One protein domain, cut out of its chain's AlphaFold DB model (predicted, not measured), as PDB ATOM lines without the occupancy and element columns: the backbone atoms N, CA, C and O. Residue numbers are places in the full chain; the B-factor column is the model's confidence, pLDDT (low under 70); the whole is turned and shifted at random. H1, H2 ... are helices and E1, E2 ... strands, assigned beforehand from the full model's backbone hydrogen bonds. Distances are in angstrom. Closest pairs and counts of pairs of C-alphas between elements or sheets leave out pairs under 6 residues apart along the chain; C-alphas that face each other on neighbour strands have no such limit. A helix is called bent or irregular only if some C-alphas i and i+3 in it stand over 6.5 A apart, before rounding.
ATOM      1  N   GLU A  12     190.560 443.473 385.815       75.19
ATOM      2  CA  GLU A  12     190.245 444.323 384.666       75.19
ATOM      3  C   GLU A  12     190.781 443.707 383.376       75.19
ATOM      4  O   GLU A  12     191.967 443.812 383.057       75.19
ATOM      5  N   LEU A  13     189.874 443.082 382.627       77.25
ATOM      6  CA  LEU A  13     190.131 442.523 381.306       77.25
ATOM      7  C   LEU A  13     189.883 443.601 380.243       77.25
ATOM      8  O   LEU A  13     188.776 444.122 380.108       77.25
ATOM      9  N   SER A  14     190.931 443.973 379.507       69.19
ATOM     10  CA  SER A  14     190.845 444.959 378.421       69.19
ATOM     11  C   SER A  14     190.257 444.389 377.125       69.19
ATOM     12  O   SER A  14     189.716 445.159 376.336       69.19
ATOM     13  N   ASP A  15     190.340 443.071 376.924       69.88
ATOM     14  CA  ASP A  15     189.787 442.328 375.780       69.88
ATOM     15  C   ASP A  15     188.689 441.361 376.252       69.88
ATOM     16  O   ASP A  15     188.763 440.148 376.075       69.88
ATOM     17  N   ASP A  16     187.705 441.900 376.973       69.81
ATOM     18  CA  ASP A  16     186.562 441.123 377.443       69.81
ATOM     19  C   ASP A  16     185.550 440.936 376.303       69.81
ATOM     20  O   ASP A  16     184.823 441.863 375.925       69.81
ATOM     21  N   SER A  17     185.522 439.729 375.735       67.00
ATOM     22  CA  SER A  17     184.590 439.360 374.671       67.00
ATOM     23  C   SER A  17     183.145 439.259 375.145       67.00
ATOM     24  O   SER A  17     182.255 439.252 374.297       67.00
ATOM     25  N   ASP A  18     182.892 439.212 376.452       68.12
ATOM     26  CA  ASP A  18     181.563 438.981 377.022       68.12
ATOM     27  C   ASP A  18     180.903 440.279 377.504       68.12
ATOM     28  O   ASP A  18     179.837 440.251 378.116       68.12
ATOM     29  N   ILE A  19     181.489 441.437 377.173       72.62
ATOM     30  CA  ILE A  19     180.910 442.733 377.517       72.62
ATOM     31  C   ILE A  19     179.505 442.886 376.907       72.62
ATOM     32  O   ILE A  19     179.306 442.722 375.696       72.62
ATOM     33  N   GLU A  20     178.523 443.157 377.772       68.56
ATOM     34  CA  GLU A  20     177.141 443.424 377.375       68.56
ATOM     35  C   GLU A  20     177.073 444.779 376.673       68.56
ATOM     36  O   GLU A  20     177.410 445.824 377.235       68.56
ATOM     37  N   GLU A  21     176.647 444.756 375.418       69.94
ATOM     38  CA  GLU A  21     176.621 445.930 374.561       69.94
ATOM     39  C   GLU A  21     175.204 446.339 374.221       69.94
ATOM     40  O   GLU A  21     174.270 445.536 374.174       69.94
ATOM     41  N   HIS A  22     175.058 447.625 373.919       79.56
ATOM     42  CA  HIS A  22     173.820 448.118 373.358       79.56
ATOM     43  C   HIS A  22     173.725 447.685 371.884       79.56
ATOM     44  O   HIS A  22     174.703 447.855 371.156       79.56
ATOM     45  N   PRO A  23     172.555 447.238 371.388       84.25
ATOM     46  CA  PRO A  23     172.376 446.774 370.003       84.25
ATOM     47  C   PRO A  23     172.803 447.744 368.885       84.25
ATOM     48  O   PRO A  23     172.902 447.343 367.729       84.25
ATOM     49  N   ASN A  24     173.021 449.023 369.199       87.56
ATOM     50  CA  ASN A  24     173.399 450.071 368.248       87.56
ATOM     51  C   ASN A  24     174.896 450.414 368.262       87.56
ATOM     52  O   ASN A  24     175.307 451.315 367.534       87.56
ATOM     53  N   VAL A  25     175.698 449.758 369.100       83.94
ATOM     54  CA  VAL A  25     177.137 450.012 369.207       83.94
ATOM     55  C   VAL A  25     177.903 448.866 368.553       83.94
ATOM     56  O   VAL A  25     177.569 447.702 368.740       83.94
ATOM     57  N   ASP A  26     178.931 449.194 367.768       87.00
ATOM     58  CA  ASP A  26     179.836 448.183 367.222       87.00
ATOM     59  C   ASP A  26     180.823 447.695 368.292       87.00
ATOM     60  O   ASP A  26     181.708 448.433 368.740       87.00
ATOM     61  N   LYS A  27     180.707 446.409 368.621       83.44
ATOM     62  CA  LYS A  27     181.559 445.664 369.547       83.44
ATOM     63  C   LYS A  27     183.043 445.931 369.397       83.44
ATOM     64  O   LYS A  27     183.755 446.263 370.345       83.44
ATOM     65  N   LYS A  28     183.543 445.803 368.168       85.94
ATOM     66  CA  LYS A  28     184.988 445.825 367.909       85.94
ATOM     67  C   LYS A  28     185.583 447.203 368.157       85.94
ATOM     68  O   LYS A  28     186.692 447.310 368.681       85.94
ATOM     69  N   SER A  29     184.884 448.257 367.745       87.25
ATOM     70  CA  SER A  29     185.333 449.627 367.989       87.25
ATOM     71  C   SER A  29     185.181 450.023 369.458       87.25
ATOM     72  O   SER A  29     186.099 450.652 369.990       87.25
ATOM     73  N   MET A  30     184.113 449.589 370.134       84.62
ATOM     74  CA  MET A  30     183.908 449.831 371.565       84.62
ATOM     75  C   MET A  30     185.011 449.204 372.427       84.62
ATOM     76  O   MET A  30     185.597 449.906 373.253       84.62
ATOM     77  N   ILE A  31     185.351 447.930 372.202       84.19
ATOM     78  CA  ILE A  31     186.416 447.233 372.944       84.19
ATOM     79  C   ILE A  31     187.763 447.942 372.752       84.19
ATOM     80  O   ILE A  31     188.437 448.272 373.726       84.19
ATOM     81  N   ARG A  32     188.135 448.274 371.507       86.62
ATOM     82  CA  ARG A  32     189.393 448.991 371.217       86.62
ATOM     83  C   ARG A  32     189.451 450.369 371.863       86.62
ATOM     84  O   ARG A  32     190.509 450.783 372.337       86.62
ATOM     85  N   TRP A  33     188.338 451.099 371.846       86.81
ATOM     86  CA  TRP A  33     188.255 452.403 372.492       86.81
ATOM     87  C   TRP A  33     188.422 452.272 374.006       86.81
ATOM     88  O   TRP A  33     189.251 452.972 374.581       86.81
ATOM     89  N   LYS A  34     187.716 451.323 374.633       86.19
ATOM     90  CA  LYS A  34     187.813 451.051 376.070       86.19
ATOM     91  C   LYS A  34     189.228 450.634 376.469       86.19
ATOM     92  O   LYS A  34     189.760 451.142 377.447       86.19
ATOM     93  N   GLN A  35     189.868 449.770 375.683       85.12
ATOM     94  CA  GLN A  35     191.265 449.392 375.876       85.12
ATOM     95  C   GLN A  35     192.181 450.623 375.835       85.12
ATOM     96  O   GLN A  35     192.989 450.811 376.744       85.12
ATOM     97  N   ARG A  36     192.044 451.484 374.816       88.88
ATOM     98  CA  ARG A  36     192.840 452.715 374.710       88.88
ATOM     99  C   ARG A  36     192.624 453.634 375.909       88.88
ATOM    100  O   ARG A  36     193.609 454.078 376.479       88.88
ATOM    101  N   ASP A  37     191.376 453.883 376.292       89.75
ATOM    102  CA  ASP A  37     191.024 454.733 377.436       89.75
ATOM    103  C   ASP A  37     191.619 454.195 378.748       89.75
ATOM    104  O   ASP A  37     192.194 454.950 379.529       89.75
ATOM    105  N   ILE A  38     191.563 452.876 378.966       86.00
ATOM    106  CA  ILE A  38     192.186 452.227 380.126       86.00
ATOM    107  C   ILE A  38     193.707 452.431 380.113       86.00
ATOM    108  O   ILE A  38     194.271 452.833 381.131       86.00
ATOM    109  N   HIS A  39     194.381 452.185 378.985       86.25
ATOM    110  CA  HIS A  39     195.829 452.397 378.883       86.25
ATOM    111  C   HIS A  39     196.207 453.870 379.060       86.25
ATOM    112  O   HIS A  39     197.138 454.168 379.799       86.25
ATOM    113  N   GLU A  40     195.464 454.793 378.452       90.25
ATOM    114  CA  GLU A  40     195.704 456.232 378.559       90.25
ATOM    115  C   GLU A  40     195.554 456.717 380.004       90.25
ATOM    116  O   GLU A  40     196.439 457.393 380.522       90.25
ATOM    117  N   LYS A  41     194.490 456.301 380.703       90.38
ATOM    118  CA  LYS A  41     194.293 456.617 382.126       90.38
ATOM    119  C   LYS A  41     195.402 456.049 383.007       90.38
ATOM    120  O   LYS A  41     195.826 456.714 383.952       90.38
ATOM    121  N   ARG A  42     195.879 454.836 382.718       87.56
ATOM    122  CA  ARG A  42     196.980 454.205 383.465       87.56
ATOM    123  C   ARG A  42     198.301 454.921 383.233       87.56
ATOM    124  O   ARG A  42     198.979 455.240 384.204       87.56
ATOM    125  N   GLU A  43     198.636 455.220 381.984       90.88
ATOM    126  CA  GLU A  43     199.851 455.960 381.644       90.88
ATOM    127  C   GLU A  43     199.816 457.371 382.239       90.88
ATOM    128  O   GLU A  43     200.790 457.798 382.859       90.88
ATOM    129  N   ALA A  44     198.672 458.061 382.168       92.81
ATOM    130  CA  ALA A  44     198.482 459.356 382.814       92.81
ATOM    131  C   ALA A  44     198.688 459.272 384.335       92.81
ATOM    132  O   ALA A  44     199.394 460.102 384.910       92.81
ATOM    133  N   ARG A  45     198.132 458.247 384.995       92.19
ATOM    134  CA  ARG A  45     198.327 458.021 386.434       92.19
ATOM    135  C   ARG A  45     199.784 457.716 386.774       92.19
ATOM    136  O   ARG A  45     200.325 458.295 387.710       92.19
ATOM    137  N   LYS A  46     200.436 456.840 386.015       91.75
ATOM    138  CA  LYS A  46     201.845 456.477 386.208       91.75
ATOM    139  C   LYS A  46     202.760 457.686 386.038       91.75
ATOM    140  O   LYS A  46     203.671 457.889 386.843       91.75
ATOM    141  N   LEU A  47     202.489 458.516 385.034       92.12
ATOM    142  CA  LEU A  47     203.195 459.773 384.815       92.12
ATOM    143  C   LEU A  47     202.965 460.743 385.977       92.12
ATOM    144  O   LEU A  47     203.928 461.316 386.479       92.12
ATOM    145  N   LYS A  48     201.725 460.855 386.469       94.19
ATOM    146  CA  LYS A  48     201.388 461.665 387.645       94.19
ATOM    147  C   LYS A  48     202.131 461.201 388.901       94.19
ATOM    148  O   LYS A  48     202.773 462.017 389.552       94.19
ATOM    149  N   ILE A  49     202.120 459.903 389.211       94.06
ATOM    150  CA  ILE A  49     202.868 459.327 390.343       94.06
ATOM    151  C   ILE A  49     204.368 459.620 390.194       94.06
ATOM    152  O   ILE A  49     205.009 460.083 391.135       94.06
ATOM    153  N   THR A  50     204.925 459.425 388.997       93.00
ATOM    154  CA  THR A  50     206.341 459.717 388.712       93.00
ATOM    155  C   THR A  50     206.669 461.197 388.929       93.00
ATOM    156  O   THR A  50     207.693 461.524 389.531       93.00
ATOM    157  N   GLN A  51     205.789 462.099 388.489       92.44
ATOM    158  CA  GLN A  51     205.932 463.540 388.683       92.44
ATOM    159  C   GLN A  51     205.899 463.907 390.173       92.44
ATOM    160  O   GLN A  51     206.778 464.631 390.639       92.44
ATOM    161  N   LEU A  52     204.943 463.368 390.931       94.69
ATOM    162  CA  LEU A  52     204.825 463.591 392.374       94.69
ATOM    163  C   LEU A  52     206.059 463.083 393.136       94.69
ATOM    164  O   LEU A  52     206.598 463.790 393.987       94.69
ATOM    165  N   HIS A  53     206.580 461.903 392.789       93.69
ATOM    166  CA  HIS A  53     207.844 461.420 393.349       93.69
ATOM    167  C   HIS A  53     209.010 462.345 393.014       93.69
ATOM    168  O   HIS A  53     209.822 462.642 393.889       93.69
ATOM    169  N   SER A  54     209.086 462.828 391.771       91.69
ATOM    170  CA  SER A  54     210.144 463.755 391.377       91.69
ATOM    171  C   SER A  54     210.091 465.048 392.196       91.69
ATOM    172  O   SER A  54     211.139 465.524 392.613       91.69
ATOM    173  N   GLU A  55     208.898 465.562 392.520       91.69
ATOM    174  CA  GLU A  55     208.713 466.737 393.381       91.69
ATOM    175  C   GLU A  55     209.273 466.512 394.795       91.69
ATOM    176  O   GLU A  55     210.050 467.330 395.285       91.69
ATOM    177  N   ILE A  56     208.977 465.368 395.421       93.62
ATOM    178  CA  ILE A  56     209.540 465.025 396.740       93.62
ATOM    179  C   ILE A  56     211.071 464.930 396.678       93.62
ATOM    180  O   ILE A  56     211.764 465.443 397.558       93.62
ATOM    181  N   GLU A  57     211.624 464.289 395.646       92.31
ATOM    182  CA  GLU A  57     213.080 464.179 395.485       92.31
ATOM    183  C   GLU A  57     213.752 465.547 395.283       92.31
ATOM    184  O   GLU A  57     214.854 465.778 395.788       92.31
ATOM    185  N   LEU A  58     213.086 466.491 394.607       92.00
ATOM    186  CA  LEU A  58     213.547 467.880 394.518       92.00
ATOM    187  C   LEU A  58     213.583 468.543 395.894       92.00
ATOM    188  O   LEU A  58     214.606 469.116 396.288       92.00
ATOM    189  N   ASN A  59     212.482 468.440 396.635       93.12
ATOM    190  CA  ASN A  59     212.323 469.095 397.926       93.12
ATOM    191  C   ASN A  59     213.312 468.546 398.961       93.12
ATOM    192  O   ASN A  59     213.901 469.328 399.711       93.12
ATOM    193  N   LYS A  60     213.627 467.243 398.919       93.88
ATOM    194  CA  LYS A  60     214.691 466.624 399.734       93.88
ATOM    195  C   LYS A  60     216.053 467.307 399.581       93.88
ATOM    196  O   LYS A  60     216.801 467.376 400.557       93.88
ATOM    197  N   VAL A  61     216.383 467.820 398.393       93.94
ATOM    198  CA  VAL A  61     217.659 468.508 398.124       93.94
ATOM    199  C   VAL A  61     217.575 470.005 398.427       93.94
ATOM    200  O   VAL A  61     218.507 470.568 399.003       93.94
ATOM    201  N   LEU A  62     216.482 470.669 398.043       93.38
ATOM    202  CA  LEU A  62     216.343 472.123 398.177       93.38
ATOM    203  C   LEU A  62     216.085 472.561 399.621       93.38
ATOM    204  O   LEU A  62     216.678 473.537 400.080       93.38
ATOM    205  N   ARG A  63     215.268 471.817 400.370       95.00
ATOM    206  CA  ARG A  63     214.916 472.128 401.761       95.00
ATOM    207  C   ARG A  63     216.132 472.338 402.678       95.00
ATOM    208  O   ARG A  63     216.215 473.407 403.285       95.00
ATOM    209  N   PRO A  64     217.108 471.410 402.776       96.56
ATOM    210  CA  PRO A  64     218.282 471.627 403.623       96.56
ATOM    211  C   PRO A  64     219.155 472.797 403.140       96.56
ATOM    212  O   PRO A  64     219.789 473.466 403.956       96.56
ATOM    213  N   ARG A  65     219.166 473.098 401.832       95.12
ATOM    214  CA  ARG A  65     219.879 474.270 401.298       95.12
ATOM    215  C   ARG A  65     219.230 475.570 401.778       95.12
ATOM    216  O   ARG A  65     219.946 476.454 402.236       95.12
ATOM    217  N   ILE A  66     217.899 475.665 401.745       95.69
ATOM    218  CA  ILE A  66     217.158 476.838 402.242       95.69
ATOM    219  C   ILE A  66     217.356 476.998 403.758       95.69
ATOM    220  O   ILE A  66     217.608 478.106 404.229       95.69
ATOM    221  N   GLN A  67     217.333 475.902 404.524       96.44
ATOM    222  CA  GLN A  67     217.617 475.926 405.967       96.44
ATOM    223  C   GLN A  67     219.031 476.432 406.276       96.44
ATOM    224  O   GLN A  67     219.210 477.253 407.173       96.44
ATOM    225  N   SER A  68     220.030 475.995 405.502       96.25
ATOM    226  CA  SER A  68     221.410 476.478 405.624       96.25
ATOM    227  C   SER A  68     221.512 477.985 405.371       96.25
ATOM    228  O   SER A  68     222.123 478.703 406.162       96.25
ATOM    229  N   VAL A  69     220.842 478.488 404.325       95.62
ATOM    230  CA  VAL A  69     220.782 479.932 404.043       95.62
ATOM    231  C   VAL A  69     220.092 480.682 405.180       95.62
ATOM    232  O   VAL A  69     220.605 481.701 405.627       95.62
ATOM    233  N   THR A  70     218.976 480.164 405.691       95.69
ATOM    234  CA  THR A  70     218.216 480.787 406.787       95.69
ATOM    235  C   THR A  70     219.075 480.944 408.042       95.69
ATOM    236  O   THR A  70     219.170 482.042 408.590       95.69
ATOM    237  N   LYS A  71     219.793 479.883 408.432       96.62
ATOM    238  CA  LYS A  71     220.749 479.916 409.543       96.62
ATOM    239  C   LYS A  71     221.905 480.889 409.283       96.62
ATOM    240  O   LYS A  71     222.287 481.658 410.158       96.62
ATOM    241  N   GLY A  72     222.438 480.910 408.063       95.50
ATOM    242  CA  GLY A  72     223.496 481.848 407.688       95.50
ATOM    243  C   GLY A  72     223.059 483.317 407.770       95.50
ATOM    244  O   GLY A  72     223.855 484.165 408.173       95.50
ATOM    245  N   VAL A  73     221.795 483.620 407.446       94.88
ATOM    246  CA  VAL A  73     221.191 484.954 407.626       94.88
ATOM    247  C   VAL A  73     220.991 485.287 409.102       94.88
ATOM    248  O   VAL A  73     221.153 486.440 409.489       94.88
ATOM    249  N   GLU A  74     220.652 484.308 409.936       93.75
ATOM    250  CA  GLU A  74     220.536 484.508 411.381       93.75
ATOM    251  C   GLU A  74     221.873 484.903 412.021       93.75
ATOM    252  O   GLU A  74     221.910 485.834 412.822       93.75
ATOM    253  N   GLU A  75     222.964 484.248 411.622       94.44
ATOM    254  CA  GLU A  75     224.300 484.478 412.183       94.44
ATOM    255  C   GLU A  75     224.995 485.719 411.597       94.44
ATOM    256  O   GLU A  75     225.666 486.454 412.316       94.44
ATOM    257  N   ASN A  76     224.849 485.961 410.289       93.06
ATOM    258  CA  ASN A  76     225.665 486.932 409.543       93.06
ATOM    259  C   ASN A  76     224.834 488.009 408.814       93.06
ATOM    260  O   ASN A  76     225.377 488.836 408.074       93.06
ATOM    261  N   GLY A  77     223.510 487.997 408.980       92.19
ATOM    262  CA  GLY A  77     222.598 488.992 408.427       92.19
ATOM    263  C   GLY A  77     222.506 489.001 406.897       92.19
ATOM    264  O   GLY A  77     222.723 488.011 406.196       92.19
ATOM    265  N   VAL A  78     222.166 490.177 406.363       92.88
ATOM    266  CA  VAL A  78     221.883 490.401 404.934       92.88
ATOM    267  C   VAL A  78     223.112 490.176 404.042       92.88
ATOM    268  O   VAL A  78     222.980 489.750 402.893       92.88
ATOM    269  N   ALA A  79     224.318 490.423 404.563       92.19
ATOM    270  CA  ALA A  79     225.563 490.263 403.813       92.19
ATOM    271  C   ALA A  79     225.782 488.806 403.372       92.19
ATOM    272  O   ALA A  79     226.165 488.556 402.227       92.19
ATOM    273  N   HIS A  80     225.468 487.842 404.244       93.44
ATOM    274  CA  HIS A  80     225.540 486.423 403.903       93.44
ATOM    275  C   HIS A  80     224.533 486.049 402.815       93.44
ATOM    276  O   HIS A  80     224.900 485.385 401.849       93.44
ATOM    277  N   TYR A  81     223.293 486.538 402.910       94.06
ATOM    278  CA  TYR A  81     222.274 486.307 401.883       94.06
ATOM    279  C   TYR A  81     222.738 486.769 400.495       94.06
ATOM    280  O   TYR A  81     222.674 486.019 399.518       94.06
ATOM    281  N   ARG A  82     223.273 487.994 400.414       92.50
ATOM    282  CA  ARG A  82     223.816 488.557 399.171       92.50
ATOM    283  C   ARG A  82     225.016 487.771 398.656       92.50
ATOM    284  O   ARG A  82     225.113 487.535 397.453       92.50
ATOM    285  N   ALA A  83     225.904 487.328 399.546       92.88
ATOM    286  CA  ALA A  83     227.033 486.485 399.172       92.88
ATOM    287  C   ALA A  83     226.569 485.152 398.560       92.88
ATOM    288  O   ALA A  83     227.112 484.732 397.538       92.88
ATOM    289  N   VAL A  84     225.529 484.525 399.122       93.75
ATOM    290  CA  VAL A  84     224.929 483.299 398.573       93.75
ATOM    291  C   VAL A  84     224.293 483.556 397.206       93.75
ATOM    292  O   VAL A  84     224.562 482.802 396.271       93.75
ATOM    293  N   GLN A  85     223.509 484.628 397.048       93.00
ATOM    294  CA  GLN A  85     222.935 485.001 395.748       93.00
ATOM    295  C   GLN A  85     224.022 485.209 394.686       93.00
ATOM    296  O   GLN A  85     223.888 484.729 393.561       93.00
ATOM    297  N   ARG A  86     225.114 485.895 395.042       91.94
ATOM    298  CA  ARG A  86     226.249 486.110 394.140       91.94
ATOM    299  C   ARG A  86     226.920 484.791 393.765       91.94
ATOM    300  O   ARG A  86     227.100 484.530 392.582       91.94
ATOM    301  N   ARG A  87     227.201 483.925 394.745       93.50
ATOM    302  CA  ARG A  87     227.783 482.593 394.509       93.50
ATOM    303  C   ARG A  87     226.932 481.765 393.549       93.50
ATOM    304  O   ARG A  87     227.477 481.142 392.652       93.50
ATOM    305  N   LEU A  88     225.611 481.772 393.719       92.75
ATOM    306  CA  LEU A  88     224.689 481.036 392.850       92.75
ATOM    307  C   LEU A  88     224.689 481.556 391.408       92.75
ATOM    308  O   LEU A  88     224.555 480.764 390.481       92.75
ATOM    309  N   LYS A  89     224.851 482.871 391.215       88.69
ATOM    310  CA  LYS A  89     224.926 483.490 389.884       88.69
ATOM    311  C   LYS A  89     226.279 483.260 389.206       88.69
ATOM    312  O   LYS A  89     226.317 482.992 388.012       88.69
ATOM    313  N   GLU A  90     227.374 483.384 389.950       90.56
ATOM    314  CA  GLU A  90     228.739 483.327 389.407       90.56
ATOM    315  C   GLU A  90     229.278 481.897 389.285       90.56
ATOM    316  O   GLU A  90     230.047 481.601 388.374       90.56
ATOM    317  N   GLN A  91     228.899 481.010 390.208       89.00
ATOM    318  CA  GLN A  91     229.403 479.637 390.312       89.00
ATOM    319  C   GLN A  91     228.259 478.660 390.648       89.00
ATOM    320  O   GLN A  91     228.206 478.118 391.761       89.00
ATOM    321  N   PRO A  92     227.310 478.442 389.718       88.38
ATOM    322  CA  PRO A  92     226.240 477.473 389.916       88.38
ATOM    323  C   PRO A  92     226.786 476.040 389.902       88.38
ATOM    324  O   PRO A  92     227.601 475.676 389.054       88.38
ATOM    325  N   SER A  93     226.295 475.205 390.818       89.06
ATOM    326  CA  SER A  93     226.562 473.766 390.805       89.06
ATOM    327  C   SER A  93     225.965 473.110 389.548       89.06
ATOM    328  O   SER A  93     224.841 473.454 389.155       89.06
ATOM    329  N   PRO A  94     226.664 472.131 388.936       87.12
ATOM    330  CA  PRO A  94     226.125 471.336 387.833       87.12
ATOM    331  C   PRO A  94     225.039 470.341 388.274       87.12
ATOM    332  O   PRO A  94     224.421 469.705 387.416       87.12
ATOM    333  N   ASP A  95     224.807 470.184 389.583       88.62
ATOM    334  CA  ASP A  95     223.823 469.244 390.113       88.62
ATOM    335  C   ASP A  95     222.418 469.588 389.616       88.62
ATOM    336  O   ASP A  95     221.895 470.689 389.831       88.62
ATOM    337  N   LYS A  96     221.771 468.603 389.002       87.12
ATOM    338  CA  LYS A  96     220.415 468.724 388.481       87.12
ATOM    339  C   LYS A  96     219.600 467.473 388.791       87.12
ATOM    340  O   LYS A  96     220.182 466.408 389.012       87.12
ATOM    341  N   PRO A  97     218.268 467.584 388.797       86.00
ATOM    342  CA  PRO A  97     217.417 466.436 389.056       86.00
ATOM    343  C   PRO A  97     217.512 465.418 387.913       86.00
ATOM    344  O   PRO A  97     217.765 465.771 386.765       86.00
ATOM    345  N   ASN A  98     217.324 464.134 388.216       80.12
ATOM    346  CA  ASN A  98     217.461 463.059 387.234       80.12
ATOM    347  C   ASN A  98     216.129 462.773 386.517       80.12
ATOM    348  O   ASN A  98     215.566 461.693 386.671       80.12
ATOM    349  N   THR A  99     215.581 463.747 385.779       76.12
ATOM    350  CA  THR A  99     214.315 463.547 385.030       76.12
ATOM    351  C   THR A  99     214.526 463.275 383.540       76.12
ATOM    352  O   THR A  99     213.564 463.021 382.823       76.12
ATOM    353  N   GLY A 100     215.771 463.333 383.052       73.19
ATOM    354  CA  GLY A 100     216.105 463.092 381.642       73.19
ATOM    355  C   GLY A 100     215.591 464.163 380.669       73.19
ATOM    356  O   GLY A 100     215.753 464.006 379.460       73.19
ATOM    357  N   ALA A 101     214.989 465.249 381.167       79.06
ATOM    358  CA  ALA A 101     214.432 466.307 380.335       79.06
ATOM    359  C   ALA A 101     215.538 467.174 379.694       79.06
ATOM    360  O   ALA A 101     216.523 467.524 380.360       79.06
ATOM    361  N   PRO A 102     215.385 467.573 378.417       79.00
ATOM    362  CA  PRO A 102     216.297 468.527 377.798       79.00
ATOM    363  C   PRO A 102     216.192 469.891 378.500       79.00
ATOM    364  O   PRO A 102     215.100 470.335 378.840       79.00
ATOM    365  N   ASN A 103     217.329 470.566 378.701       82.75
ATOM    366  CA  ASN A 103     217.420 471.902 379.317       82.75
ATOM    367  C   ASN A 103     216.802 472.031 380.723       82.75
ATOM    368  O   ASN A 103     216.305 473.092 381.097       82.75
ATOM    369  N   GLN A 104     216.843 470.966 381.519       82.94
ATOM    370  CA  GLN A 104     216.370 471.012 382.897       82.94
ATOM    371  C   GLN A 104     217.188 471.995 383.764       82.94
ATOM    372  O   GLN A 104     218.423 471.937 383.726       82.94
ATOM    373  N   PRO A 105     216.537 472.855 384.577       88.31
ATOM    374  CA  PRO A 105     217.240 473.759 385.483       88.31
ATOM    375  C   PRO A 105     218.006 472.991 386.567       88.31
ATOM    376  O   PRO A 105     217.550 471.961 387.070       88.31
ATOM    377  N   THR A 106     219.173 473.511 386.949       91.94
ATOM    378  CA  THR A 106     219.948 472.972 388.076       91.94
ATOM    379  C   THR A 106     219.303 473.355 389.407       91.94
ATOM    380  O   THR A 106     218.513 474.301 389.492       91.94
ATOM    381  N   TYR A 107     219.661 472.648 390.482       92.62
ATOM    382  CA  TYR A 107     219.169 472.982 391.824       92.62
ATOM    383  C   TYR A 107     219.530 474.412 392.237       92.62
ATOM    384  O   TYR A 107     218.729 475.104 392.863       92.62
ATOM    385  N   ASP A 108     220.721 474.867 391.853       92.38
ATOM    386  CA  ASP A 108     221.203 476.209 392.163       92.38
ATOM    387  C   ASP A 108     220.479 477.294 391.363       92.38
ATOM    388  O   ASP A 108     220.253 478.377 391.895       92.38
ATOM    389  N   MET A 109     220.052 477.009 390.129       91.81
ATOM    390  CA  MET A 109     219.206 477.932 389.365       91.81
ATOM    391  C   MET A 109     217.836 478.106 390.027       91.81
ATOM    392  O   MET A 109     217.389 479.238 390.207       91.81
ATOM    393  N   MET A 110     217.199 477.003 390.443       92.62
ATOM    394  CA  MET A 110     215.910 477.047 391.149       92.62
ATOM    395  C   MET A 110     216.024 477.797 392.481       92.62
ATOM    396  O   MET A 110     215.212 478.672 392.778       92.62
ATOM    397  N   LEU A 111     217.070 477.505 393.262       94.12
ATOM    398  CA  LEU A 111     217.341 478.215 394.511       94.12
ATOM    399  C   LEU A 111     217.645 479.698 394.259       94.12
ATOM    400  O   LEU A 111     217.172 480.551 394.998       94.12
ATOM    401  N   GLY A 112     218.409 480.020 393.215       93.81
ATOM    402  CA  GLY A 112     218.729 481.396 392.844       93.81
ATOM    403  C   GLY A 112     217.489 482.221 392.506       93.81
ATOM    404  O   GLY A 112     217.399 483.368 392.944       93.81
ATOM    405  N   GLN A 113     216.526 481.629 391.792       93.50
ATOM    406  CA  GLN A 113     215.241 482.266 391.505       93.50
ATOM    407  C   GLN A 113     214.447 482.511 392.796       93.50
ATOM    408  O   GLN A 113     214.104 483.656 393.077       93.50
ATOM    409  N   LEU A 114     214.285 481.486 393.643       94.38
ATOM    410  CA  LEU A 114     213.616 481.620 394.943       94.38
ATOM    411  C   LEU A 114     214.244 482.724 395.805       94.38
ATOM    412  O   LEU A 114     213.542 483.548 396.383       94.38
ATOM    413  N   LEU A 115     215.576 482.760 395.893       94.75
ATOM    414  CA  LEU A 115     216.260 483.783 396.678       94.75
ATOM    415  C   LEU A 115     216.110 485.181 396.061       94.75
ATOM    416  O   LEU A 115     216.179 486.176 396.784       94.75
ATOM    417  N   GLY A 116     215.951 485.283 394.742       93.19
ATOM    418  CA  GLY A 116     215.602 486.527 394.058       93.19
ATOM    419  C   GLY A 116     214.216 487.025 394.464       93.19
ATOM    420  O   GLY A 116     214.082 488.175 394.876       93.19
ATOM    421  N   ASP A 117     213.220 486.143 394.439       92.88
ATOM    422  CA  ASP A 117     211.837 486.466 394.806       92.88
ATOM    423  C   ASP A 117     211.738 486.893 396.270       92.88
ATOM    424  O   ASP A 117     211.232 487.970 396.583       92.88
ATOM    425  N   VAL A 118     212.336 486.107 397.170       94.62
ATOM    426  CA  VAL A 118     212.379 486.401 398.608       94.62
ATOM    427  C   VAL A 118     213.095 487.724 398.894       94.62
ATOM    428  O   VAL A 118     212.689 488.460 399.793       94.62
ATOM    429  N   TRP A 119     214.129 488.071 398.118       93.75
ATOM    430  CA  TRP A 119     214.792 489.370 398.239       93.75
ATOM    431  C   TRP A 119     213.846 490.524 397.916       93.75
ATOM    432  O   TRP A 119     213.748 491.473 398.695       93.75
ATOM    433  N   LYS A 120     213.147 490.441 396.779       92.81
ATOM    434  CA  LYS A 120     212.191 491.472 396.357       92.81
ATOM    435  C   LYS A 120     211.065 491.604 397.379       92.81
ATOM    436  O   LYS A 120     210.784 492.708 397.841       92.81
ATOM    437  N   GLU A 121     210.471 490.484 397.787       93.56
ATOM    438  CA  GLU A 121     209.417 490.445 398.803       93.56
ATOM    439  C   GLU A 121     209.866 491.102 400.115       93.56
ATOM    440  O   GLU A 121     209.176 491.984 400.628       93.56
ATOM    441  N   ALA A 122     211.040 490.731 400.634       93.94
ATOM    442  CA  ALA A 122     211.573 491.296 401.870       93.94
ATOM    443  C   ALA A 122     211.868 492.800 401.746       93.94
ATOM    444  O   ALA A 122     211.560 493.555 402.668       93.94
ATOM    445  N   ALA A 123     212.391 493.260 400.606       93.31
ATOM    446  CA  ALA A 123     212.642 494.682 400.377       93.31
ATOM    447  C   ALA A 123     211.340 495.499 400.435       93.31
ATOM    448  O   ALA A 123     211.258 496.505 401.142       93.31
ATOM    449  N   TYR A 124     210.283 495.020 399.782       93.56
ATOM    450  CA  TYR A 124     208.971 495.661 399.846       93.56
ATOM    451  C   TYR A 124     208.352 495.610 401.252       93.56
ATOM    452  O   TYR A 124     207.737 496.586 401.689       93.56
ATOM    453  N   LEU A 125     208.544 494.525 402.009       94.12
ATOM    454  CA  LEU A 125     208.097 494.428 403.408       94.12
ATOM    455  C   LEU A 125     208.812 495.429 404.327       94.12
ATOM    456  O   LEU A 125     208.196 495.987 405.245       94.12
ATOM    457  N   VAL A 126     210.091 495.715 404.069       93.31
ATOM    458  CA  VAL A 126     210.838 496.766 404.776       93.31
ATOM    459  C   VAL A 126     210.232 498.149 404.508       93.31
ATOM    460  O   VAL A 126     210.097 498.935 405.449       93.31
ATOM    461  N   ASP A 127     209.778 498.415 403.282       90.88
ATOM    462  CA  ASP A 127     209.147 499.687 402.892       90.88
ATOM    463  C   ASP A 127     207.641 499.770 403.212       90.88
ATOM    464  O   ASP A 127     207.004 500.792 402.966       90.88
ATOM    465  N   GLY A 128     207.075 498.745 403.862       90.62
ATOM    466  CA  GLY A 128     205.715 498.776 404.416       90.62
ATOM    467  C   GLY A 128     204.678 497.932 403.672       90.62
ATOM    468  O   GLY A 128     203.483 498.073 403.943       90.62
ATOM    469  N   ALA A 129     205.105 497.048 402.765       93.56
ATOM    470  CA  ALA A 129     204.229 496.031 402.190       93.56
ATOM    471  C   ALA A 129     203.643 495.123 403.278       93.56
ATOM    472  O   ALA A 129     204.158 495.026 404.396       93.56
ATOM    473  N   LYS A 130     202.548 494.438 402.948       93.25
ATOM    474  CA  LYS A 130     201.861 493.535 403.879       93.25
ATOM    475  C   LYS A 130     201.747 492.144 403.287       93.25
ATOM    476  O   LYS A 130     201.433 491.991 402.110       93.25
ATOM    477  N   VAL A 131     201.937 491.133 404.124       93.25
ATOM    478  CA  VAL A 131     201.662 489.743 403.757       93.25
ATOM    479  C   VAL A 131     200.148 489.516 403.797       93.25
ATOM    480  O   VAL A 131     199.508 489.763 404.819       93.25
ATOM    481  N   GLN A 132     199.568 489.057 402.689       90.19
ATOM    482  CA  GLN A 132     198.171 488.631 402.593       90.19
ATOM    483  C   GLN A 132     198.127 487.197 402.056       90.19
ATOM    484  O   GLN A 132     198.396 486.940 400.881       90.19
ATOM    485  N   GLY A 133     197.809 486.242 402.931       87.75
ATOM    486  CA  GLY A 133     197.885 484.819 402.601       87.75
ATOM    487  C   GLY A 133     199.321 484.401 402.268       87.75
ATOM    488  O   GLY A 133     200.215 484.548 403.095       87.75
ATOM    489  N   ALA A 134     199.530 483.890 401.054       85.94
ATOM    490  CA  ALA A 134     200.836 483.450 400.558       85.94
ATOM    491  C   ALA A 134     201.649 484.550 399.849       85.94
ATOM    492  O   ALA A 134     202.796 484.313 399.484       85.94
ATOM    493  N   ALA A 135     201.062 485.727 399.611       90.38
ATOM    494  CA  ALA A 135     201.648 486.770 398.775       90.38
ATOM    495  C   ALA A 135     202.003 488.026 399.579       90.38
ATOM    496  O   ALA A 135     201.295 488.406 400.514       90.38
ATOM    497  N   VAL A 136     203.068 488.711 399.164       92.00
ATOM    498  CA  VAL A 136     203.365 490.073 399.615       92.00
ATOM    499  C   VAL A 136     202.636 491.061 398.713       92.00
ATOM    500  O   VAL A 136     202.730 490.985 397.491       92.00
ATOM    501  N   MET A 137     201.894 491.982 399.322       93.12
ATOM    502  CA  MET A 137     201.081 492.974 398.629       93.12
ATOM    503  C   MET A 137     201.636 494.379 398.862       93.12
ATOM    504  O   MET A 137     201.776 494.820 400.007       93.12
ATOM    505  N   TRP A 138     201.890 495.093 397.768       91.31
ATOM    506  CA  TRP A 138     202.300 496.494 397.730       91.31
ATOM    507  C   TRP A 138     201.298 497.287 396.889       91.31
ATOM    508  O   TRP A 138     201.001 496.908 395.759       91.31
ATOM    509  N   GLU A 139     200.718 498.352 397.452       88.31
ATOM    510  CA  GLU A 139     199.738 499.213 396.755       88.31
ATOM    511  C   GLU A 139     198.574 498.441 396.091       88.31
ATOM    512  O   GLU A 139     198.088 498.782 395.014       88.31
ATOM    513  N   GLY A 140     198.122 497.356 396.730       87.00
ATOM    514  CA  GLY A 140     197.038 496.506 396.222       87.00
ATOM    515  C   GLY A 140     197.444 495.533 395.108       87.00
ATOM    516  O   GLY A 140     196.592 494.789 394.626       87.00
ATOM    517  N   LYS A 141     198.725 495.485 394.725       90.00
ATOM    518  CA  LYS A 141     199.280 494.528 393.759       90.00
ATOM    519  C   LYS A 141     200.201 493.529 394.449       90.00
ATOM    520  O   LYS A 141     200.840 493.849 395.449       90.00
ATOM    521  N   LYS A 142     200.270 492.314 393.906       92.00
ATOM    522  CA  LYS A 142     201.219 491.295 394.359       92.00
ATOM    523  C   LYS A 142     202.629 491.691 393.927       92.00
ATOM    524  O   LYS A 142     202.827 492.029 392.766       92.00
ATOM    525  N   VAL A 143     203.578 491.610 394.854       90.88
ATOM    526  CA  VAL A 143     205.006 491.690 394.549       90.88
ATOM    527  C   VAL A 143     205.393 490.403 393.828       90.88
ATOM    528  O   VAL A 143     205.237 489.303 394.358       90.88
ATOM    529  N   ASP A 144     205.814 490.550 392.582       88.00
ATOM    530  CA  ASP A 144     206.192 489.463 391.687       88.00
ATOM    531  C   ASP A 144     207.430 489.840 390.862       88.00
ATOM    532  O   ASP A 144     208.002 490.920 391.012       88.00
ATOM    533  N   ASP A 145     207.832 488.961 389.946       83.62
ATOM    534  CA  ASP A 145     208.999 489.180 389.096       83.62
ATOM    535  C   ASP A 145     208.942 490.426 388.209       83.62
ATOM    536  O   ASP A 145     209.989 490.939 387.816       83.62
ATOM    537  N   LYS A 146     207.737 490.904 387.889       86.12
ATOM    538  CA  LYS A 146     207.508 492.079 387.040       86.12
ATOM    539  C   LYS A 146     207.486 493.368 387.851       86.12
ATOM    540  O   LYS A 146     207.476 494.454 387.271       86.12
ATOM    541  N   THR A 147     207.431 493.251 389.172       88.56
ATOM    542  CA  THR A 147     207.464 494.392 390.072       88.56
ATOM    543  C   THR A 147     208.872 495.000 390.031       88.56
ATOM    544  O   THR A 147     209.846 494.256 390.168       88.56
ATOM    545  N   PRO A 148     209.008 496.322 389.800       87.00
ATOM    546  CA  PRO A 148     210.311 496.981 389.769       87.00
ATOM    547  C   PRO A 148     211.103 496.731 391.054       87.00
ATOM    548  O   PRO A 148     210.528 496.589 392.127       87.00
ATOM    549  N   GLU A 149     212.428 496.685 390.968       85.19
ATOM    550  CA  GLU A 149     213.246 496.649 392.179       85.19
ATOM    551  C   GLU A 149     213.289 498.042 392.816       85.19
ATOM    552  O   GLU A 149     213.327 499.057 392.122       85.19
ATOM    553  N   LEU A 150     213.272 498.092 394.147       86.19
ATOM    554  CA  LEU A 150     213.444 499.338 394.892       86.19
ATOM    555  C   LEU A 150     214.893 499.819 394.758       86.19
ATOM    556  O   LEU A 150     215.814 499.024 394.954       86.19
ATOM    557  N   ASP A 151     215.101 501.116 394.515       83.31
ATOM    558  CA  ASP A 151     216.432 501.688 394.253       83.31
ATOM    559  C   ASP A 151     217.454 501.309 395.339       83.31
ATOM    560  O   ASP A 151     218.506 500.745 395.042       83.31
ATOM    561  N   TRP A 152     217.098 501.479 396.618       84.88
ATOM    562  CA  TRP A 152     217.978 501.140 397.748       84.88
ATOM    563  C   TRP A 152     218.283 499.637 397.868       84.88
ATOM    564  O   TRP A 152     219.277 499.252 398.481       84.88
ATOM    565  N   ALA A 153     217.416 498.778 397.330       83.50
ATOM    566  CA  ALA A 153     217.576 497.327 397.343       83.50
ATOM    567  C   ALA A 153     218.291 496.805 396.086       83.50
ATOM    568  O   ALA A 153     218.678 495.633 396.057       83.50
ATOM    569  N   SER A 154     218.467 497.650 395.068       79.12
ATOM    570  CA  SER A 154     219.269 497.371 393.872       79.12
ATOM    571  C   SER A 154     220.764 497.639 394.100       79.12
ATOM    572  O   SER A 154     221.620 497.043 393.444       79.12
ATOM    573  N   GLU A 155     221.090 498.485 395.082       73.00
ATOM    574  CA  GLU A 155     222.466 498.797 395.460       73.00
ATOM    575  C   GLU A 155     223.210 497.579 396.047       73.00
ATOM    576  O   GLU A 155     222.630 496.648 396.625       73.00
ATOM    577  N   ALA A 156     224.541 497.589 395.905       72.12
ATOM    578  CA  ALA A 156     225.420 496.509 396.366       72.12
ATOM    579  C   ALA A 156     225.392 496.321 397.894       72.12
ATOM    580  O   ALA A 156     225.659 495.224 398.393       72.12
ATOM    581  N   THR A 157     225.050 497.375 398.633       76.75
ATOM    582  CA  THR A 157     224.978 497.390 400.094       76.75
ATOM    583  C   THR A 157     223.632 497.929 400.543       76.75
ATOM    584  O   THR A 157     223.218 498.999 400.114       76.75
ATOM    585  N   VAL A 158     222.964 497.207 401.442       85.31
ATOM    586  CA  VAL A 158     221.720 497.682 402.056       85.31
ATOM    587  C   VAL A 158     222.044 498.766 403.087       85.31
ATOM    588  O   VAL A 158     222.969 498.558 403.878       85.31
ATOM    589  N   PRO A 159     221.287 499.880 403.140       88.12
ATOM    590  CA  PRO A 159     221.462 500.896 404.171       88.12
ATOM    591  C   PRO A 159     221.404 500.296 405.580       88.12
ATOM    592  O   PRO A 159     220.504 499.511 405.888       88.12
ATOM    593  N   GLU A 160     222.327 500.693 406.458       85.19
ATOM    594  CA  GLU A 160     222.466 500.123 407.810       85.19
ATOM    595  C   GLU A 160     221.170 500.238 408.634       85.19
ATOM    596  O   GLU A 160     220.787 499.304 409.338       85.19
ATOM    597  N   SER A 161     220.413 501.324 408.440       87.44
ATOM    598  CA  SER A 161     219.099 501.544 409.062       87.44
ATOM    599  C   SER A 161     218.041 500.504 408.674       87.44
ATOM    600  O   SER A 161     217.132 500.226 409.456       87.44
ATOM    601  N   LYS A 162     218.146 499.918 407.476       88.62
ATOM    602  CA  LYS A 162     217.221 498.907 406.943       88.62
ATOM    603  C   LYS A 162     217.761 497.483 407.076       88.62
ATOM    604  O   LYS A 162     216.977 496.539 407.038       88.62
ATOM    605  N   ALA A 163     219.070 497.314 407.268       90.19
ATOM    606  CA  ALA A 163     219.739 496.015 407.261       90.19
ATOM    607  C   ALA A 163     219.187 495.041 408.317       90.19
ATOM    608  O   ALA A 163     218.900 493.888 407.993       90.19
ATOM    609  N   SER A 164     218.967 495.498 409.555       91.50
ATOM    610  CA  SER A 164     218.423 494.637 410.619       91.50
ATOM    611  C   SER A 164     217.007 494.151 410.298       91.50
ATOM    612  O   SER A 164     216.714 492.962 410.417       91.50
ATOM    613  N   ARG A 165     216.132 495.059 409.844       92.69
ATOM    614  CA  ARG A 165     214.750 494.725 409.472       92.69
ATOM    615  C   ARG A 165     214.711 493.811 408.248       92.69
ATOM    616  O   ARG A 165     213.943 492.861 408.222       92.69
ATOM    617  N   MET A 166     215.585 494.044 407.272       92.62
ATOM    618  CA  MET A 166     215.720 493.194 406.091       92.62
ATOM    619  C   MET A 166     216.125 491.762 406.467       92.62
ATOM    620  O   MET A 166     215.523 490.815 405.977       92.62
ATOM    621  N   ALA A 167     217.099 491.580 407.365       94.00
ATOM    622  CA  ALA A 167     217.494 490.247 407.830       94.00
ATOM    623  C   ALA A 167     216.352 489.516 408.558       94.00
ATOM    624  O   ALA A 167     216.213 488.298 408.448       94.00
ATOM    625  N   GLU A 168     215.526 490.241 409.313       95.00
ATOM    626  CA  GLU A 168     214.340 489.682 409.961       95.00
ATOM    627  C   GLU A 168     213.271 489.252 408.946       95.00
ATOM    628  O   GLU A 168     212.808 488.113 409.002       95.00
ATOM    629  N   GLU A 169     212.925 490.116 407.989       95.06
ATOM    630  CA  GLU A 169     211.921 489.802 406.966       95.06
ATOM    631  C   GLU A 169     212.383 488.680 406.028       95.06
ATOM    632  O   GLU A 169     211.600 487.781 405.729       95.06
ATOM    633  N   LEU A 170     213.667 488.647 405.646       95.25
ATOM    634  CA  LEU A 170     214.248 487.538 404.881       95.25
ATOM    635  C   LEU A 170     214.081 486.202 405.613       95.25
ATOM    636  O   LEU A 170     213.630 485.235 405.005       95.25
ATOM    637  N   ARG A 171     214.394 486.140 406.915       95.12
ATOM    638  CA  ARG A 171     214.228 484.912 407.714       95.12
ATOM    639  C   ARG A 171     212.775 484.466 407.763       95.12
ATOM    640  O   ARG A 171     212.484 483.346 407.364       95.12
ATOM    641  N   LYS A 172     211.857 485.366 408.136       95.12
ATOM    642  CA  LYS A 172     210.413 485.068 408.170       95.12
ATOM    643  C   LYS A 172     209.915 484.516 406.838       95.12
ATOM    644  O   LYS A 172     209.064 483.626 406.807       95.12
ATOM    645  N   ARG A 173     210.419 485.057 405.726       94.88
ATOM    646  CA  ARG A 173     209.999 484.650 404.390       94.88
ATOM    647  C   ARG A 173     210.588 483.304 403.976       94.88
ATOM    648  O   ARG A 173     209.838 482.459 403.494       94.88
ATOM    649  N   LEU A 174     211.871 483.056 404.239       95.88
ATOM    650  CA  LEU A 174     212.488 481.741 404.034       95.88
ATOM    651  C   LEU A 174     211.827 480.656 404.897       95.88
ATOM    652  O   LEU A 174     211.506 479.589 404.380       95.88
ATOM    653  N   ASP A 175     211.556 480.946 406.172       95.69
ATOM    654  CA  ASP A 175     210.859 480.034 407.087       95.69
ATOM    655  C   ASP A 175     209.452 479.703 406.590       95.69
ATOM    656  O   ASP A 175     209.023 478.549 406.631       95.69
ATOM    657  N   TRP A 176     208.740 480.698 406.055       95.19
ATOM    658  CA  TRP A 176     207.449 480.467 405.421       95.19
ATOM    659  C   TRP A 176     207.563 479.541 404.204       95.19
ATOM    660  O   TRP A 176     206.764 478.618 404.084       95.19
ATOM    661  N   HIS A 177     208.564 479.729 403.336       94.88
ATOM    662  CA  HIS A 177     208.781 478.834 402.195       94.88
ATOM    663  C   HIS A 177     209.124 477.407 402.638       94.88
ATOM    664  O   HIS A 177     208.638 476.457 402.031       94.88
ATOM    665  N   ILE A 178     209.907 477.234 403.708       95.75
ATOM    666  CA  ILE A 178     210.184 475.909 404.286       95.75
ATOM    667  C   ILE A 178     208.890 475.266 404.804       95.75
ATOM    668  O   ILE A 178     208.627 474.103 404.510       95.75
ATOM    669  N   ALA A 179     208.068 476.013 405.544       95.69
ATOM    670  CA  ALA A 179     206.799 475.508 406.065       95.69
ATOM    671  C   ALA A 179     205.811 475.145 404.943       95.69
ATOM    672  O   ALA A 179     205.089 474.153 405.043       95.69
ATOM    673  N   GLU A 180     205.796 475.932 403.869       94.31
ATOM    674  CA  GLU A 180     204.960 475.690 402.698       94.31
ATOM    675  C   GLU A 180     205.424 474.460 401.907       94.31
ATOM    676  O   GLU A 180     204.591 473.648 401.504       94.31
ATOM    677  N   LEU A 181     206.740 474.258 401.764       94.50
ATOM    678  CA  LEU A 181     207.304 473.018 401.221       94.50
ATOM    679  C   LEU A 181     206.902 471.808 402.076       94.50
ATOM    680  O   LEU A 181     206.407 470.823 401.538       94.50
ATOM    681  N   ASP A 182     207.007 471.901 403.406       94.88
ATOM    682  CA  ASP A 182     206.605 470.822 404.320       94.88
ATOM    683  C   ASP A 182     205.092 470.527 404.250       94.88
ATOM    684  O   ASP A 182     204.658 469.385 404.440       94.88
ATOM    685  N   ARG A 183     204.262 471.549 403.997       95.75
ATOM    686  CA  ARG A 183     202.819 471.390 403.763       95.75
ATOM    687  C   ARG A 183     202.569 470.662 402.444       95.75
ATOM    688  O   ARG A 183     201.819 469.685 402.433       95.75
ATOM    689  N   ARG A 184     203.210 471.110 401.360       95.38
ATOM    690  CA  ARG A 184     203.071 470.519 400.027       95.38
ATOM    691  C   ARG A 184     203.565 469.076 400.003       95.38
ATOM    692  O   ARG A 184     202.831 468.230 399.511       95.38
ATOM    693  N   ASP A 185     204.701 468.762 400.618       95.25
ATOM    694  CA  ASP A 185     205.229 467.392 400.703       95.25
ATOM    695  C   ASP A 185     204.230 466.429 401.362       95.25
ATOM    696  O   ASP A 185     204.029 465.307 400.894       95.25
ATOM    697  N   LYS A 186     203.529 466.872 402.414       96.50
ATOM    698  CA  LYS A 186     202.470 466.072 403.056       96.50
ATOM    699  C   LYS A 186     201.265 465.856 402.143       96.50
ATOM    700  O   LYS A 186     200.635 464.804 402.214       96.50
ATOM    701  N   GLU A 187     200.913 466.846 401.329       96.44
ATOM    702  CA  GLU A 187     199.829 466.736 400.347       96.44
ATOM    703  C   GLU A 187     200.220 465.811 399.196       96.44
ATOM    704  O   GLU A 187     199.447 464.917 398.863       96.44
ATOM    705  N   VAL A 188     201.440 465.950 398.669       96.44
ATOM    706  CA  VAL A 188     202.008 465.066 397.643       96.44
ATOM    707  C   VAL A 188     202.019 463.623 398.131       96.44
ATOM    708  O   VAL A 188     201.577 462.735 397.413       96.44
ATOM    709  N   GLN A 189     202.473 463.373 399.362       95.81
ATOM    710  CA  GLN A 189     202.539 462.017 399.900       95.81
ATOM    711  C   GLN A 189     201.152 461.367 399.999       95.81
ATOM    712  O   GLN A 189     201.001 460.186 399.682       95.81
ATOM    713  N   LYS A 190     200.134 462.140 400.398       96.81
ATOM    714  CA  LYS A 190     198.739 461.675 400.409       96.81
ATOM    715  C   LYS A 190     198.216 461.425 398.997       96.81
ATOM    716  O   LYS A 190     197.499 460.456 398.786       96.81
ATOM    717  N   GLU A 191     198.561 462.283 398.043       96.06
ATOM    718  CA  GLU A 191     198.155 462.137 396.645       96.06
ATOM    719  C   GLU A 191     198.793 460.901 395.995       96.06
ATOM    720  O   GLU A 191     198.102 460.153 395.309       96.06
ATOM    721  N   ILE A 192     200.071 460.621 396.279       95.75
ATOM    722  CA  ILE A 192     200.742 459.383 395.856       95.75
ATOM    723  C   ILE A 192     200.022 458.166 396.434       95.75
ATOM    724  O   ILE A 192     199.688 457.248 395.692       95.75
ATOM    725  N   GLU A 193     199.743 458.159 397.741       95.44
ATOM    726  CA  GLU A 193     199.048 457.042 398.390       95.44
ATOM    727  C   GLU A 193     197.653 456.811 397.790       95.44
ATOM    728  O   GLU A 193     197.264 455.668 397.550       95.44
ATOM    729  N   GLN A 194     196.920 457.886 397.487       95.44
ATOM    730  CA  GLN A 194     195.623 457.812 396.815       95.44
ATOM    731  C   GLN A 194     195.742 457.232 395.402       95.44
ATOM    732  O   GLN A 194     195.031 456.282 395.080       95.44
ATOM    733  N   GLU A 195     196.641 457.752 394.565       93.19
ATOM    734  CA  GLU A 195     196.814 457.265 393.191       93.19
ATOM    735  C   GLU A 195     197.326 455.818 393.158       93.19
ATOM    736  O   GLU A 195     196.840 455.012 392.365       93.19
ATOM    737  N   GLU A 196     198.244 455.442 394.051       92.38
ATOM    738  CA  GLU A 196     198.689 454.055 394.195       92.38
ATOM    739  C   GLU A 196     197.562 453.132 394.667       92.38
ATOM    740  O   GLU A 196     197.461 451.997 394.199       92.38
ATOM    741  N   ALA A 197     196.715 453.586 395.595       91.00
ATOM    742  CA  ALA A 197     195.560 452.818 396.039       91.00
ATOM    743  C   ALA A 197     194.569 452.617 394.885       91.00
ATOM    744  O   ALA A 197     194.145 451.489 394.651       91.00
ATOM    745  N   GLU A 198     194.252 453.669 394.119       88.38
ATOM    746  CA  GLU A 198     193.418 453.582 392.913       88.38
ATOM    747  C   GLU A 198     194.034 452.675 391.839       88.38
ATOM    748  O   GLU A 198     193.311 451.944 391.164       88.38
ATOM    749  N   GLN A 199     195.360 452.686 391.677       86.69
ATOM    750  CA  GLN A 199     196.061 451.777 390.771       86.69
ATOM    751  C   GLN A 199     195.921 450.321 391.229       86.69
ATOM    752  O   GLN A 199     195.585 449.459 390.423       86.69
ATOM    753  N   LYS A 200     196.094 450.053 392.528       86.00
ATOM    754  CA  LYS A 200     195.984 448.710 393.127       86.00
ATOM    755  C   LYS A 200     194.541 448.197 393.216       86.00
ATOM    756  O   LYS A 200     194.340 447.020 393.511       86.00
ATOM    757  N   LYS A 201     193.527 449.037 392.956       86.50
ATOM    758  CA  LYS A 201     192.115 448.615 392.932       86.50
ATOM    759  C   LYS A 201     191.772 447.681 391.780       86.50
ATOM    760  O   LYS A 201     190.700 447.089 391.812       86.50
ATOM    761  N   ARG A 202     192.587 447.592 390.733       83.69
ATOM    762  CA  ARG A 202     192.311 446.695 389.611       83.69
ATOM    763  C   ARG A 202     193.520 445.817 389.368       83.69
ATOM    764  O   ARG A 202     194.630 446.325 389.291       83.69
ATOM    765  N   ILE A 203     193.297 444.507 389.274       82.25
ATOM    766  CA  ILE A 203     194.352 443.564 388.895       82.25
ATOM    767  C   ILE A 203     194.434 443.577 387.377       82.25
ATOM    768  O   ILE A 203     193.436 443.344 386.691       82.25
ATOM    769  N   THR A 204     195.622 443.858 386.864       81.25
ATOM    770  CA  THR A 204     195.876 444.005 385.434       81.25
ATOM    771  C   THR A 204     196.868 442.953 384.949       81.25
ATOM    772  O   THR A 204     197.534 442.290 385.743       81.25
ATOM    773  N   SER A 205     196.997 442.793 383.632       79.62
ATOM    774  CA  SER A 205     197.993 441.891 383.045       79.62
ATOM    775  C   SER A 205     199.434 442.247 383.428       79.62
ATOM    776  O   SER A 205     200.262 441.351 383.502       79.62
ATOM    777  N   GLU A 206     199.740 443.520 383.707       78.19
ATOM    778  CA  GLU A 206     201.076 443.954 384.152       78.19
ATOM    779  C   GLU A 206     201.417 443.455 385.563       78.19
ATOM    780  O   GLU A 206     202.586 443.237 385.886       78.19
ATOM    781  N   ASP A 207     200.400 443.227 386.397       80.94
ATOM    782  CA  ASP A 207     200.576 442.666 387.737       80.94
ATOM    783  C   ASP A 207     200.830 441.149 387.692       80.94
ATOM    784  O   ASP A 207     201.339 440.565 388.657       80.94
TER     785      ASP A 207
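What this domain is: This is residues 12 to 207 of the 335 residues of the protein "Hsp90 co-chaperone Cdc37" of Saitozyma podzolica (UniProt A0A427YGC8). Two long helices, H1a and H4, run side by side as a stalk, with a head of H1b, H2 and the antiparallel hairpin E1 E2 at one end. The printed part has 196 residues, mostly helix, in the order H1 H2 E1 E2 H3 H4. It is only just loose, close to extended, with radius of gyration of the C-alphas 24.5 A and spans of 81 by 38 by 27 A.

Where its parts are: Start at C-alpha 27, (181.559, 445.664, 369.547): H1, residues 27 to 90, one helix by its hydrogen bonds, is bent, C-alphas 75 and 78 being 9.7 A apart, into H1a, 27 to 75, 71.8 A, and H1b, 78 to 90. Next come H2, residues 107 to 126; E1, 130 to 132; E2, 135 to 138; H3, 151 to 154; and H4, 160 to 200, 59.7 A, irregular with C-alphas 161 and 164 7.1 A apart, and ending at C-alpha 200, (195.984, 448.710, 393.127).

How they stand to each other: H1a and H4 touch, closest at C-alphas 70 and 171, 5.8 A, opposite ways. N 137 and O 130 are within hydrogen-bond range, 2.8 A, as is every O i to N i+4 pair in H1b and H2.

The domain as a whole: The printed part has no cut. Long links precede H2 and H3. Residues 14 to 18 and 20 to 21 have pLDDT under 70.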